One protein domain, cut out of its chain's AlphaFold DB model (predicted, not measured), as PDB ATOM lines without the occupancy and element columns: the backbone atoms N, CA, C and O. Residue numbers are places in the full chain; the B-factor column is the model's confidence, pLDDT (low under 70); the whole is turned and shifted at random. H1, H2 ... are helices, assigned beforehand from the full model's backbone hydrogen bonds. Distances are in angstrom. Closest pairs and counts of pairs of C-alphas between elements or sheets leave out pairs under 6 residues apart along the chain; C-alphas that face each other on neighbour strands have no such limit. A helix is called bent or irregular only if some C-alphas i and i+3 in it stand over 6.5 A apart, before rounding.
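This is residues 2 to 86 of the 465 residues of the protein "DCP2-domain-containing protein" of Wallemia mellicola (UniProt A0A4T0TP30). One long helix, H3, makes the longest axis of the domain, and a helical hairpin of H4 and H5 crosses it nearly at right angles, H4 near the middle of H3 and the last residues of H5 near its start. H1 packs slantwise on H3 and also meets H4, while the short H2 makes the corner between H1 and H3. The printed part has 85 residues with five named helices, H1 to H5 in order along it, and no named strand; the class is all helix. The whole is compact, with a radius of gyration of the C-alphas of 12.3 A and spans of 33 by 24 by 23 A.

H1, residues 2 to 14, begins at C-alpha 2 at (-21.632, -53.412, 43.195) and measures 15.5 A. H2 is residues 18 to 22. H3, residues 24 to 45, runs 30.8 A from C-alpha 24 at (0.866, -48.389, 48.225), with a kink of 28 degrees near residue 39. It is neither bent nor irregular, but only just: C-alphas 39 and 42 are 6.3 A apart. H4, residues 54 to 64, measures 15.2 A. H5, residues 69 to 86, measures 21.5 A, has a kink of 70 degrees near residue 76 and ends at C-alpha 86 at (-0.316, -38.476, 46.737). H1 and H5 are irregular: C-alphas 11 and 14 are 7.0 A apart, and C-alphas 70 and 73 are 8.8 A apart.

H3 is the hub, touching four helices, and the helix packing is mostly crossed. H1 touches it with residues 8 to 13 alone, at a steep tilt of 42 degrees, opposite ways; the closest C-alphas, of Phe 12 and Gln 30, are 5.6 A apart. H2 and H3 only just touch, only at the corner, with 3 pairs of C-alphas within 8 A; the closest, of Glu 20 and Arg 26, are 5.6 A apart. H4 touches H3 about perpendicular, at 83 degrees, with C-alphas 35 and 54 closest at 6.4 A. H5 touches H3 with residues 82 to 86 alone, about perpendicular at 81 degrees, C-alphas 28 and 82 being closest at 6.0 A. H4 and H5 form a hairpin at a shallow tilt of 27 degrees, opposite ways; their closest C-alphas, of Lys 63 and Ser 69, are 4.8 A apart. H1 touches H4 about perpendicular, at 85 degrees, with C-alphas 5 and 61 closest at 5.7 A. H1 and H5 are apart. Every O i to N i+4 pair is within hydrogen-bond range in H2 and H4; the counts are 8 of 9 in H1, 16 of 18 in H3 and 9 of 14 in H5.

The C-alphas farthest apart, of Glu 19 and Glu 48, are 36.9 A apart. The printed part has no cut and no long link. The mean pLDDT of the printed part is 82.9; residues 70 to 76 and residue 78 are under 70.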
ATOM      1  N   GLU A   2     -22.644 -52.429  42.763       86.00
ATOM      2  CA  GLU A   2     -21.632 -53.412  43.195       86.00
ATOM      3  C   GLU A   2     -20.868 -54.042  42.017       86.00
ATOM      4  O   GLU A   2     -19.648 -53.947  41.964       86.00
ATOM      5  N   GLU A   3     -21.584 -54.538  41.005       89.44
ATOM      6  CA  GLU A   3     -21.006 -55.061  39.756       89.44
ATOM      7  C   GLU A   3     -20.065 -54.066  39.045       89.44
ATOM      8  O   GLU A   3     -19.020 -54.453  38.531       89.44
ATOM      9  N   ILE A   4     -20.382 -52.764  39.071       91.69
ATOM     10  CA  ILE A   4     -19.529 -51.716  38.484       91.69
ATOM     11  C   ILE A   4     -18.206 -51.639  39.249       91.69
ATOM     12  O   ILE A   4     -17.141 -51.643  38.635       91.69
ATOM     13  N   PHE A   5     -18.253 -51.602  40.583       91.31
ATOM     14  CA  PHE A   5     -17.043 -51.568  41.401       91.31
ATOM     15  C   PHE A   5     -16.249 -52.878  41.335       91.31
ATOM     16  O   PHE A   5     -15.020 -52.825  41.354       91.31
ATOM     17  N   LEU A   6     -16.904 -54.032  41.183       89.56
ATOM     18  CA  LEU A   6     -16.232 -55.313  40.958       89.56
ATOM     19  C   LEU A   6     -15.508 -55.328  39.602       89.56
ATOM     20  O   LEU A   6     -14.321 -55.636  39.551       89.56
ATOM     21  N   ASN A   7     -16.165 -54.889  38.525       91.75
ATOM     22  CA  ASN A   7     -15.555 -54.764  37.196       91.75
ATOM     23  C   ASN A   7     -14.377 -53.773  37.187       91.75
ATOM     24  O   ASN A   7     -13.332 -54.058  36.602       91.75
ATOM     25  N   LEU A   8     -14.501 -52.640  37.887       93.56
ATOM     26  CA  LEU A   8     -13.394 -51.704  38.109       93.56
ATOM     27  C   LEU A   8     -12.255 -52.348  38.922       93.56
ATOM     28  O   LEU A   8     -11.087 -52.124  38.614       93.56
ATOM     29  N   SER A   9     -12.570 -53.181  39.917       90.81
ATOM     30  CA  SER A   9     -11.567 -53.874  40.742       90.81
ATOM     31  C   SER A   9     -10.779 -54.878  39.906       90.81
ATOM     32  O   SER A   9      -9.550 -54.877  39.943       90.81
ATOM     33  N   THR A  10     -11.466 -55.670  39.081       90.75
ATOM     34  CA  THR A  10     -10.847 -56.579  38.108       90.75
ATOM     35  C   THR A  10      -9.968 -55.822  37.117       90.75
ATOM     36  O   THR A  10      -8.845 -56.241  36.846       90.75
ATOM     37  N   LYS A  11     -10.440 -54.683  36.598       91.88
ATOM     38  CA  LYS A  11      -9.717 -53.908  35.583       91.88
ATOM     39  C   LYS A  11      -8.460 -53.208  36.112       91.88
ATOM     40  O   LYS A  11      -7.468 -53.171  35.393       91.88
ATOM     41  N   PHE A  12      -8.511 -52.637  37.315       91.94
ATOM     42  CA  PHE A  12      -7.465 -51.734  37.816       91.94
ATOM     43  C   PHE A  12      -6.635 -52.291  38.981       91.94
ATOM     44  O   PHE A  12      -5.557 -51.767  39.227       91.94
ATOM     45  N   ILE A  13      -7.102 -53.314  39.709       88.50
ATOM     46  CA  ILE A  13      -6.461 -53.764  40.962       88.50
ATOM     47  C   ILE A  13      -6.078 -55.249  40.928       88.50
ATOM     48  O   ILE A  13      -4.926 -55.590  41.170       88.50
ATOM     49  N   ILE A  14      -7.028 -56.141  40.629       87.50
ATOM     50  CA  ILE A  14      -6.850 -57.597  40.805       87.50
ATOM     51  C   ILE A  14      -5.799 -58.176  39.846       87.50
ATOM     52  O   ILE A  14      -5.068 -59.088  40.218       87.50
ATOM     53  N   ASN A  15      -5.709 -57.634  38.628       87.12
ATOM     54  CA  ASN A  15      -4.809 -58.117  37.576       87.12
ATOM     55  C   ASN A  15      -3.461 -57.366  37.512       87.12
ATOM     56  O   ASN A  15      -2.741 -57.485  36.523       87.12
ATOM     57  N   LEU A  16      -3.119 -56.569  38.532       87.19
ATOM     58  CA  LEU A  16      -1.800 -55.935  38.622       87.19
ATOM     59  C   LEU A  16      -0.707 -56.975  38.936       87.19
ATOM     60  O   LEU A  16      -0.999 -57.941  39.647       87.19
ATOM     61  N   PRO A  17       0.554 -56.763  38.507       87.62
ATOM     62  CA  PRO A  17       1.699 -57.528  39.006       87.62
ATOM     63  C   PRO A  17       1.776 -57.484  40.538       87.62
ATOM     64  O   PRO A  17       1.399 -56.481  41.152       87.62
ATOM     65  N   LEU A  18       2.264 -58.553  41.171       81.62
ATOM     66  CA  LEU A  18       2.271 -58.678  42.635       81.62
ATOM     67  C   LEU A  18       3.099 -57.565  43.301       81.62
ATOM     68  O   LEU A  18       2.724 -57.044  44.349       81.62
ATOM     69  N   GLU A  19       4.179 -57.156  42.641       83.62
ATOM     70  CA  GLU A  19       5.064 -56.055  43.018       83.62
ATOM     71  C   GLU A  19       4.306 -54.716  43.061       83.62
ATOM     72  O   GLU A  19       4.516 -53.895  43.954       83.62
ATOM     73  N   GLU A  20       3.370 -54.508  42.128       80.38
ATOM     74  CA  GLU A  20       2.515 -53.320  42.104       80.38
ATOM     75  C   GLU A  20       1.383 -53.399  43.129       80.38
ATOM     76  O   GLU A  20       1.083 -52.390  43.762       80.38
ATOM     77  N   GLN A  21       0.794 -54.579  43.358       77.69
ATOM     78  CA  GLN A  21      -0.222 -54.763  44.404       77.69
ATOM     79  C   GLN A  21       0.335 -54.444  45.800       77.69
ATOM     80  O   GLN A  21      -0.357 -53.848  46.624       77.69
ATOM     81  N   GLN A  22       1.599 -54.795  46.056       76.00
ATOM     82  CA  GLN A  22       2.298 -54.498  47.310       76.00
ATOM     83  C   GLN A  22       2.740 -53.026  47.432       76.00
ATOM     84  O   GLN A  22       2.981 -52.529  48.538       76.00
ATOM     85  N   SER A  23       2.815 -52.287  46.325       77.94
ATOM     86  CA  SER A  23       3.128 -50.862  46.352       77.94
ATOM     87  C   SER A  23       1.880 -50.038  46.673       77.94
ATOM     88  O   SER A  23       0.976 -49.897  45.849       77.94
ATOM     89  N   LEU A  24       1.865 -49.411  47.863       73.50
ATOM     90  CA  LEU A  24       0.866 -48.389  48.225       73.50
ATOM     91  C   LEU A  24       0.748 -47.353  47.106       73.50
ATOM     92  O   LEU A  24      -0.353 -46.994  46.712       73.50
ATOM     93  N   GLU A  25       1.887 -46.923  46.571       73.94
ATOM     94  CA  GLU A  25       1.992 -45.899  45.539       73.94
ATOM     95  C   GLU A  25       1.249 -46.307  44.260       73.94
ATOM     96  O   GLU A  25       0.403 -45.558  43.770       73.94
ATOM     97  N   ARG A  26       1.492 -47.524  43.752       82.25
ATOM     98  CA  ARG A  26       0.808 -48.032  42.552       82.25
ATOM     99  C   ARG A  26      -0.678 -48.242  42.807       82.25
ATOM    100  O   ARG A  26      -1.491 -47.781  42.008       82.25
ATOM    101  N   LEU A  27      -1.044 -48.822  43.951       79.81
ATOM    102  CA  LEU A  27      -2.444 -48.960  44.348       79.81
ATOM    103  C   LEU A  27      -3.150 -47.592  44.412       79.81
ATOM    104  O   LEU A  27      -4.291 -47.471  43.964       79.81
ATOM    105  N   CYS A  28      -2.472 -46.538  44.891       79.06
ATOM    106  CA  CYS A  28      -3.009 -45.179  44.900       79.06
ATOM    107  C   CYS A  28      -3.362 -44.688  43.487       79.06
ATOM    108  O   CYS A  28      -4.477 -44.210  43.258       79.06
ATOM    109  N   PHE A  29      -2.428 -44.808  42.542       84.12
ATOM    110  CA  PHE A  29      -2.646 -44.367  41.164       84.12
ATOM    111  C   PHE A  29      -3.736 -45.180  40.457       84.12
ATOM    112  O   PHE A  29      -4.549 -44.608  39.736       84.12
ATOM    113  N   GLN A  30      -3.828 -46.485  40.712       88.44
ATOM    114  CA  GLN A  30      -4.839 -47.349  40.091       88.44
ATOM    115  C   GLN A  30      -6.261 -47.084  40.612       88.44
ATOM    116  O   GLN A  30      -7.223 -47.107  39.846       88.44
ATOM    117  N   VAL A  31      -6.410 -46.738  41.894       87.44
ATOM    118  CA  VAL A  31      -7.692 -46.279  42.468       87.44
ATOM    119  C   VAL A  31      -8.125 -44.937  41.867       87.44
ATOM    120  O   VAL A  31      -9.314 -44.720  41.635       87.44
ATOM    121  N   GLU A  32      -7.178 -44.038  41.589       87.88
ATOM    122  CA  GLU A  32      -7.444 -42.783  40.874       87.88
ATOM    123  C   GLU A  32      -7.806 -43.028  39.399       87.88
ATOM    124  O   GLU A  32      -8.785 -42.462  38.919       87.88
ATOM    125  N   ALA A  33      -7.107 -43.924  38.700       88.62
ATOM    126  CA  ALA A  33      -7.443 -44.315  37.331       88.62
ATOM    127  C   ALA A  33      -8.845 -44.953  37.239       88.62
ATOM    128  O   ALA A  33      -9.613 -44.630  36.331       88.62
ATOM    129  N   ALA A  34      -9.220 -45.790  38.212       92.38
ATOM    130  CA  ALA A  34     -10.565 -46.350  38.325       92.38
ATOM    131  C   ALA A  34     -11.637 -45.270  38.565       92.38
ATOM    132  O   ALA A  34     -12.731 -45.363  38.002       92.38
ATOM    133  N   HIS A  35     -11.327 -44.235  39.359       91.94
ATOM    134  CA  HIS A  35     -12.225 -43.096  39.599       91.94
ATOM    135  C   HIS A  35     -12.466 -42.284  38.323       91.94
ATOM    136  O   HIS A  35     -13.619 -42.044  37.965       91.94
ATOM    137  N   TRP A  36     -11.402 -41.929  37.600       88.19
ATOM    138  CA  TRP A  36     -11.519 -41.233  36.317       88.19
ATOM    139  C   TRP A  36     -12.256 -42.076  35.279       88.19
ATOM    140  O   TRP A  36     -13.167 -41.580  34.624       88.19
ATOM    141  N   TYR A  37     -11.963 -43.378  35.186       91.56
ATOM    142  CA  TYR A  37     -12.671 -44.261  34.259       91.56
ATOM    143  C   TYR A  37     -14.183 -44.326  34.545       91.56
ATOM    144  O   TYR A  37     -15.000 -44.374  33.620       91.56
ATOM    145  N   TYR A  38     -14.564 -44.292  35.824       93.44
ATOM    146  CA  TYR A  38     -15.957 -44.216  36.246       93.44
ATOM    147  C   TYR A  38     -16.626 -42.893  35.836       93.44
ATOM    148  O   TYR A  38     -17.670 -42.926  35.184       93.44
ATOM    149  N   GLU A  39     -16.033 -41.741  36.166       88.81
ATOM    150  CA  GLU A  39     -16.610 -40.419  35.859       88.81
ATOM    151  C   GLU A  39     -16.610 -40.075  34.359       88.81
ATOM    152  O   GLU A  39     -17.499 -39.350  33.898       88.81
ATOM    153  N   ASP A  40     -15.633 -40.573  33.594       83.06
ATOM    154  CA  ASP A  40     -15.483 -40.224  32.181       83.06
ATOM    155  C   ASP A  40     -16.141 -41.181  31.202       83.06
ATOM    156  O   ASP A  40     -16.642 -40.699  30.196       83.06
ATOM    157  N   PHE A  41     -16.185 -42.486  31.481       88.94
ATOM    158  CA  PHE A  41     -16.757 -43.462  30.547       88.94
ATOM    159  C   PHE A  41     -18.053 -44.065  31.085       88.94
ATOM    160  O   PHE A  41     -19.075 -44.044  30.406       88.94
ATOM    161  N   ILE A  42     -18.049 -44.571  32.324       91.19
ATOM    162  CA  ILE A  42     -19.215 -45.288  32.865       91.19
ATOM    163  C   ILE A  42     -20.394 -44.327  33.072       91.19
ATOM    164  O   ILE A  42     -21.498 -44.613  32.618       91.19
ATOM    165  N   ARG A  43     -20.158 -43.156  33.675       91.81
ATOM    166  CA  ARG A  43     -21.187 -42.117  33.858       91.81
ATOM    167  C   ARG A  43     -21.583 -41.381  32.573       91.81
ATOM    168  O   ARG A  43     -22.648 -40.775  32.543       91.81
ATOM    169  N   GLU A  44     -20.761 -41.424  31.522       84.56
ATOM    170  CA  GLU A  44     -21.140 -40.907  30.196       84.56
ATOM    171  C   GLU A  44     -22.131 -41.857  29.501       84.56
ATOM    172  O   GLU A  44     -23.082 -41.399  28.872       84.56
ATOM    173  N   CYS A  45     -21.981 -43.174  29.691       87.19
ATOM    174  CA  CYS A  45     -22.942 -44.174  29.213       87.19
ATOM    175  C   CYS A  45     -24.192 -44.330  30.103       87.19
ATOM    176  O   CYS A  45     -25.241 -44.716  29.591       87.19
ATOM    177  N   GLN A  46     -24.086 -44.071  31.411       89.31
ATOM    178  CA  GLN A  46     -25.160 -44.228  32.408       89.31
ATOM    179  C   GLN A  46     -25.276 -42.964  33.291       89.31
ATOM    180  O   GLN A  46     -24.740 -42.931  34.407       89.31
ATOM    181  N   PRO A  47     -25.927 -41.888  32.800       87.81
ATOM    182  CA  PRO A  47     -25.981 -40.588  33.482       87.81
ATOM    183  C   PRO A  47     -26.704 -40.594  34.836       87.81
ATOM    184  O   PRO A  47     -26.467 -39.709  35.661       87.81
ATOM    185  N   GLU A  48     -27.569 -41.580  35.080       92.38
ATOM    186  CA  GLU A  48     -28.279 -41.805  36.344       92.38
ATOM    187  C   GLU A  48     -27.356 -42.216  37.505       92.38
ATOM    188  O   GLU A  48     -27.752 -42.146  38.671       92.38
ATOM    189  N   LEU A  49     -26.119 -42.625  37.212       90.88
ATOM    190  CA  LEU A  49     -25.141 -42.985  38.230       90.88
ATOM    191  C   LEU A  49     -24.623 -41.751  38.994       90.88
ATOM    192  O   LEU A  49     -24.279 -40.727  38.382       90.88
ATOM    193  N   PRO A  50     -24.490 -41.839  40.332       92.50
ATOM    194  CA  PRO A  50     -24.030 -40.726  41.155       92.50
ATOM    195  C   PRO A  50     -22.593 -40.326  40.811       92.50
ATOM    196  O   PRO A  50     -21.728 -41.176  40.641       92.50
ATOM    197  N   SER A  51     -22.317 -39.024  40.765       89.56
ATOM    198  CA  SER A  51     -20.932 -38.545  40.726       89.56
ATOM    199  C   SER A  51     -20.298 -38.681  42.106       89.56
ATOM    200  O   SER A  51     -20.911 -38.322  43.116       89.56
ATOM    201  N   TYR A  52     -19.059 -39.155  42.154       87.50
ATOM    202  CA  TYR A  52     -18.266 -39.250  43.369       87.50
ATOM    203  C   TYR A  52     -17.056 -38.321  43.301       87.50
ATOM    204  O   TYR A  52     -16.350 -38.239  42.299       87.50
ATOM    205  N   HIS A  53     -16.734 -37.672  44.419       86.88
ATOM    206  CA  HIS A  53     -15.375 -37.175  44.627       86.88
ATOM    207  C   HIS A  53     -14.459 -38.350  44.973       86.88
ATOM    208  O   HIS A  53     -14.906 -39.285  45.634       86.88
ATOM    209  N   LEU A  54     -13.168 -38.272  44.628       85.31
ATOM    210  CA  LEU A  54     -12.209 -39.366  44.831       85.31
ATOM    211  C   LEU A  54     -12.268 -39.996  46.237       85.31
ATOM    212  O   LEU A  54     -12.260 -41.212  46.340       85.31
ATOM    213  N   LYS A  55     -12.417 -39.207  47.316       83.88
ATOM    214  CA  LYS A  55     -12.592 -39.745  48.684       83.88
ATOM    215  C   LYS A  55     -13.807 -40.676  48.804       83.88
ATOM    216  O   LYS A  55     -13.688 -41.771  49.342       83.88
ATOM    217  N   GLN A  56     -14.957 -40.242  48.292       88.19
ATOM    218  CA  GLN A  56     -16.205 -41.008  48.320       88.19
ATOM    219  C   GLN A  56     -16.114 -42.231  47.398       88.19
ATOM    220  O   GLN A  56     -16.555 -43.314  47.777       88.19
ATOM    221  N   PHE A  57     -15.490 -42.071  46.225       90.69
ATOM    222  CA  PHE A  57     -15.224 -43.168  45.300       90.69
ATOM    223  C   PHE A  57     -14.340 -44.231  45.956       90.69
ATOM    224  O   PHE A  57     -14.752 -45.382  46.019       90.69
ATOM    225  N   SER A  58     -13.176 -43.864  46.510       85.81
ATOM    226  CA  SER A  58     -12.261 -44.802  47.171       85.81
ATOM    227  C   SER A  58     -12.941 -45.548  48.320       85.81
ATOM    228  O   SER A  58     -12.774 -46.756  48.430       85.81
ATOM    229  N   GLN A  59     -13.764 -44.872  49.131       83.88
ATOM    230  CA  GLN A  59     -14.528 -45.520  50.207       83.88
ATOM    231  C   GLN A  59     -15.493 -46.603  49.688       83.88
ATOM    232  O   GLN A  59     -15.554 -47.686  50.267       83.88
ATOM    233  N   GLN A  60     -16.223 -46.348  48.596       87.38
ATOM    234  CA  GLN A  60     -17.090 -47.366  47.983       87.38
ATOM    235  C   GLN A  60     -16.273 -48.451  47.269       87.38
ATOM    236  O   GLN A  60     -16.532 -49.638  47.437       87.38
ATOM    237  N   PHE A  61     -15.250 -48.062  46.513       87.31
ATOM    238  CA  PHE A  61     -14.411 -48.971  45.743       87.31
ATOM    239  C   PHE A  61     -13.686 -49.980  46.637       87.31
ATOM    240  O   PHE A  61     -13.710 -51.175  46.359       87.31
ATOM    241  N   PHE A  62     -13.124 -49.529  47.760       83.69
ATOM    242  CA  PHE A  62     -12.473 -50.407  48.729       83.69
ATOM    243  C   PHE A  62     -13.448 -51.386  49.402       83.69
ATOM    244  O   PHE A  62     -13.082 -52.536  49.633       83.69
ATOM    245  N   LYS A  63     -14.704 -50.976  49.637       82.88
ATOM    246  CA  LYS A  63     -15.762 -51.851  50.170       82.88
ATOM    247  C   LYS A  63     -16.069 -53.035  49.243       82.88
ATOM    248  O   LYS A  63     -16.301 -54.135  49.736       82.88
ATOM    249  N   TYR A  64     -16.097 -52.810  47.928       83.94
ATOM    250  CA  TYR A  64     -16.483 -53.826  46.936       83.94
ATOM    251  C   TYR A  64     -15.296 -54.556  46.284       83.94
ATOM    252  O   TYR A  64     -15.494 -55.615  45.696       83.94
ATOM    253  N   CYS A  65     -14.068 -54.040  46.392       81.94
ATOM    254  CA  CYS A  65     -12.869 -54.711  45.888       81.94
ATOM    255  C   CYS A  65     -12.499 -55.917  46.780       81.94
ATOM    256  O   CYS A  65     -12.109 -55.699  47.930       81.94
ATOM    257  N   PRO A  66     -12.534 -57.176  46.290       78.00
ATOM    258  CA  PRO A  66     -12.329 -58.369  47.127       78.00
ATOM    259  C   PRO A  66     -10.960 -58.460  47.821       78.00
ATOM    260  O   PRO A  66     -10.833 -59.119  48.853       78.00
ATOM    261  N   LEU A  67      -9.936 -57.809  47.258       73.56
ATOM    262  CA  LEU A  67      -8.586 -57.750  47.829       73.56
ATOM    263  C   LEU A  67      -8.454 -56.716  48.957       73.56
ATOM    264  O   LEU A  67      -7.549 -56.821  49.776       73.56
ATOM    265  N   LEU A  68      -9.349 -55.725  49.009       71.38
ATOM    266  CA  LEU A  68      -9.271 -54.601  49.946       71.38
ATOM    267  C   LEU A  68     -10.360 -54.689  51.030       71.38
ATOM    268  O   LEU A  68     -10.114 -54.326  52.180       71.38
ATOM    269  N   SER A  69     -11.524 -55.255  50.703       71.19
ATOM    270  CA  SER A  69     -12.707 -55.313  51.571       71.19
ATOM    271  C   SER A  69     -12.506 -56.093  52.876       71.19
ATOM    272  O   SER A  69     -13.133 -55.767  53.884       71.19
ATOM    273  N   LYS A  70     -11.595 -57.079  52.901       65.06
ATOM    274  CA  LYS A  70     -11.289 -57.888  54.099       65.06
ATOM    275  C   LYS A  70     -10.821 -57.058  55.297       65.06
ATOM    276  O   LYS A  70     -11.030 -57.469  56.431       65.06
ATOM    277  N   ASN A  71     -10.225 -55.890  55.052       58.03
ATOM    278  CA  ASN A  71      -9.675 -55.007  56.079       58.03
ATOM    279  C   ASN A  71     -10.399 -53.647  56.131       58.03
ATOM    280  O   ASN A  71      -9.782 -52.599  56.333       58.03
ATOM    281  N   TYR A  72     -11.731 -53.675  55.974       56.84
ATOM    282  CA  TYR A  72     -12.599 -52.498  55.835       56.84
ATOM    283  C   TYR A  72     -12.357 -51.376  56.863       56.84
ATOM    284  O   TYR A  72     -12.361 -50.191  56.526       56.84
ATOM    285  N   HIS A  73     -12.086 -51.734  58.119       60.91
ATOM    286  CA  HIS A  73     -11.879 -50.768  59.203       60.91
ATOM    287  C   HIS A  73     -10.565 -49.972  59.105       60.91
ATOM    288  O   HIS A  73     -10.472 -48.895  59.691       60.91
ATOM    289  N   LEU A  74      -9.564 -50.440  58.350       62.16
ATOM    290  CA  LEU A  74      -8.305 -49.706  58.155       62.16
ATOM    291  C   LEU A  74      -8.347 -48.712  56.981       62.16
ATOM    292  O   LEU A  74      -7.381 -47.972  56.785       62.16
ATOM    293  N   HIS A  75      -9.452 -48.637  56.230       65.88
ATOM    294  CA  HIS A  75      -9.561 -47.760  55.060       65.88
ATOM    295  C   HIS A  75      -9.396 -46.272  55.364       65.88
ATOM    296  O   HIS A  75      -8.885 -45.562  54.507       65.88
ATOM    297  N   GLU A  76      -9.778 -45.769  56.542       68.81
ATOM    298  CA  GLU A  76      -9.592 -44.343  56.843       68.81
ATOM    299  C   GLU A  76      -8.111 -43.987  57.017       68.81
ATOM    300  O   GLU A  76      -7.643 -43.009  56.434       68.81
ATOM    301  N   LYS A  77      -7.342 -44.836  57.715       73.06
ATOM    302  CA  LYS A  77      -5.884 -44.696  57.816       73.06
ATOM    303  C   LYS A  77      -5.215 -44.907  56.457       73.06
ATOM    304  O   LYS A  77      -4.448 -44.055  56.027       73.06
ATOM    305  N   ALA A  78      -5.556 -45.984  55.748       68.25
ATOM    306  CA  ALA A  78      -5.016 -46.273  54.421       68.25
ATOM    307  C   ALA A  78      -5.331 -45.162  53.401       68.25
ATOM    308  O   ALA A  78      -4.488 -44.833  52.573       68.25
ATOM    309  N   PHE A  79      -6.509 -44.535  53.485       71.94
ATOM    310  CA  PHE A  79      -6.876 -43.381  52.664       71.94
ATOM    311  C   PHE A  79      -6.142 -42.101  53.095       71.94
ATOM    312  O   PHE A  79      -5.742 -41.305  52.248       71.94
ATOM    313  N   ALA A  80      -5.925 -41.886  54.396       76.88
ATOM    314  CA  ALA A  80      -5.105 -40.777  54.881       76.88
ATOM    315  C   ALA A  80      -3.644 -40.914  54.416       76.88
ATOM    316  O   ALA A  80      -3.071 -39.942  53.925       76.88
ATOM    317  N   ASP A  81      -3.077 -42.121  54.485       75.75
ATOM    318  CA  ASP A  81      -1.739 -42.442  53.983       75.75
ATOM    319  C   ASP A  81      -1.672 -42.333  52.443       75.75
ATOM    320  O   ASP A  81      -0.742 -41.715  51.927       75.75
ATOM    321  N   PHE A  82      -2.702 -42.791  51.712       74.81
ATOM    322  CA  PHE A  82      -2.893 -42.550  50.269       74.81
ATOM    323  C   PHE A  82      -2.837 -41.056  49.938       74.81
ATOM    324  O   PHE A  82      -2.100 -40.648  49.043       74.81
ATOM    325  N   ILE A  83      -3.595 -40.216  50.657       78.31
ATOM    326  CA  ILE A  83      -3.646 -38.773  50.387       78.31
ATOM    327  C   ILE A  83      -2.295 -38.143  50.718       78.31
ATOM    328  O   ILE A  83      -1.775 -37.378  49.912       78.31
ATOM    329  N   ARG A  84      -1.700 -38.506  51.858       81.94
ATOM    330  CA  ARG A  84      -0.402 -38.000  52.314       81.94
ATOM    331  C   ARG A  84       0.738 -38.362  51.364       81.94
ATOM    332  O   ARG A  84       1.620 -37.532  51.149       81.94
ATOM    333  N   TYR A  85       0.724 -39.568  50.797       82.25
ATOM    334  CA  TYR A  85       1.631 -39.960  49.724       82.25
ATOM    335  C   TYR A  85       1.361 -39.117  48.469       82.25
ATOM    336  O   TYR A  85       2.227 -38.371  48.012       82.25
ATOM    337  N   LYS A  86       0.117 -39.141  47.974       81.88
ATOM    338  CA  LYS A  86      -0.316 -38.476  46.737       81.88
ATOM    339  C   LYS A  86      -0.046 -36.967  46.706       81.88
ATOM    340  O   LYS A  86       0.207 -36.428  45.629       81.88
TER     341      LYS A  86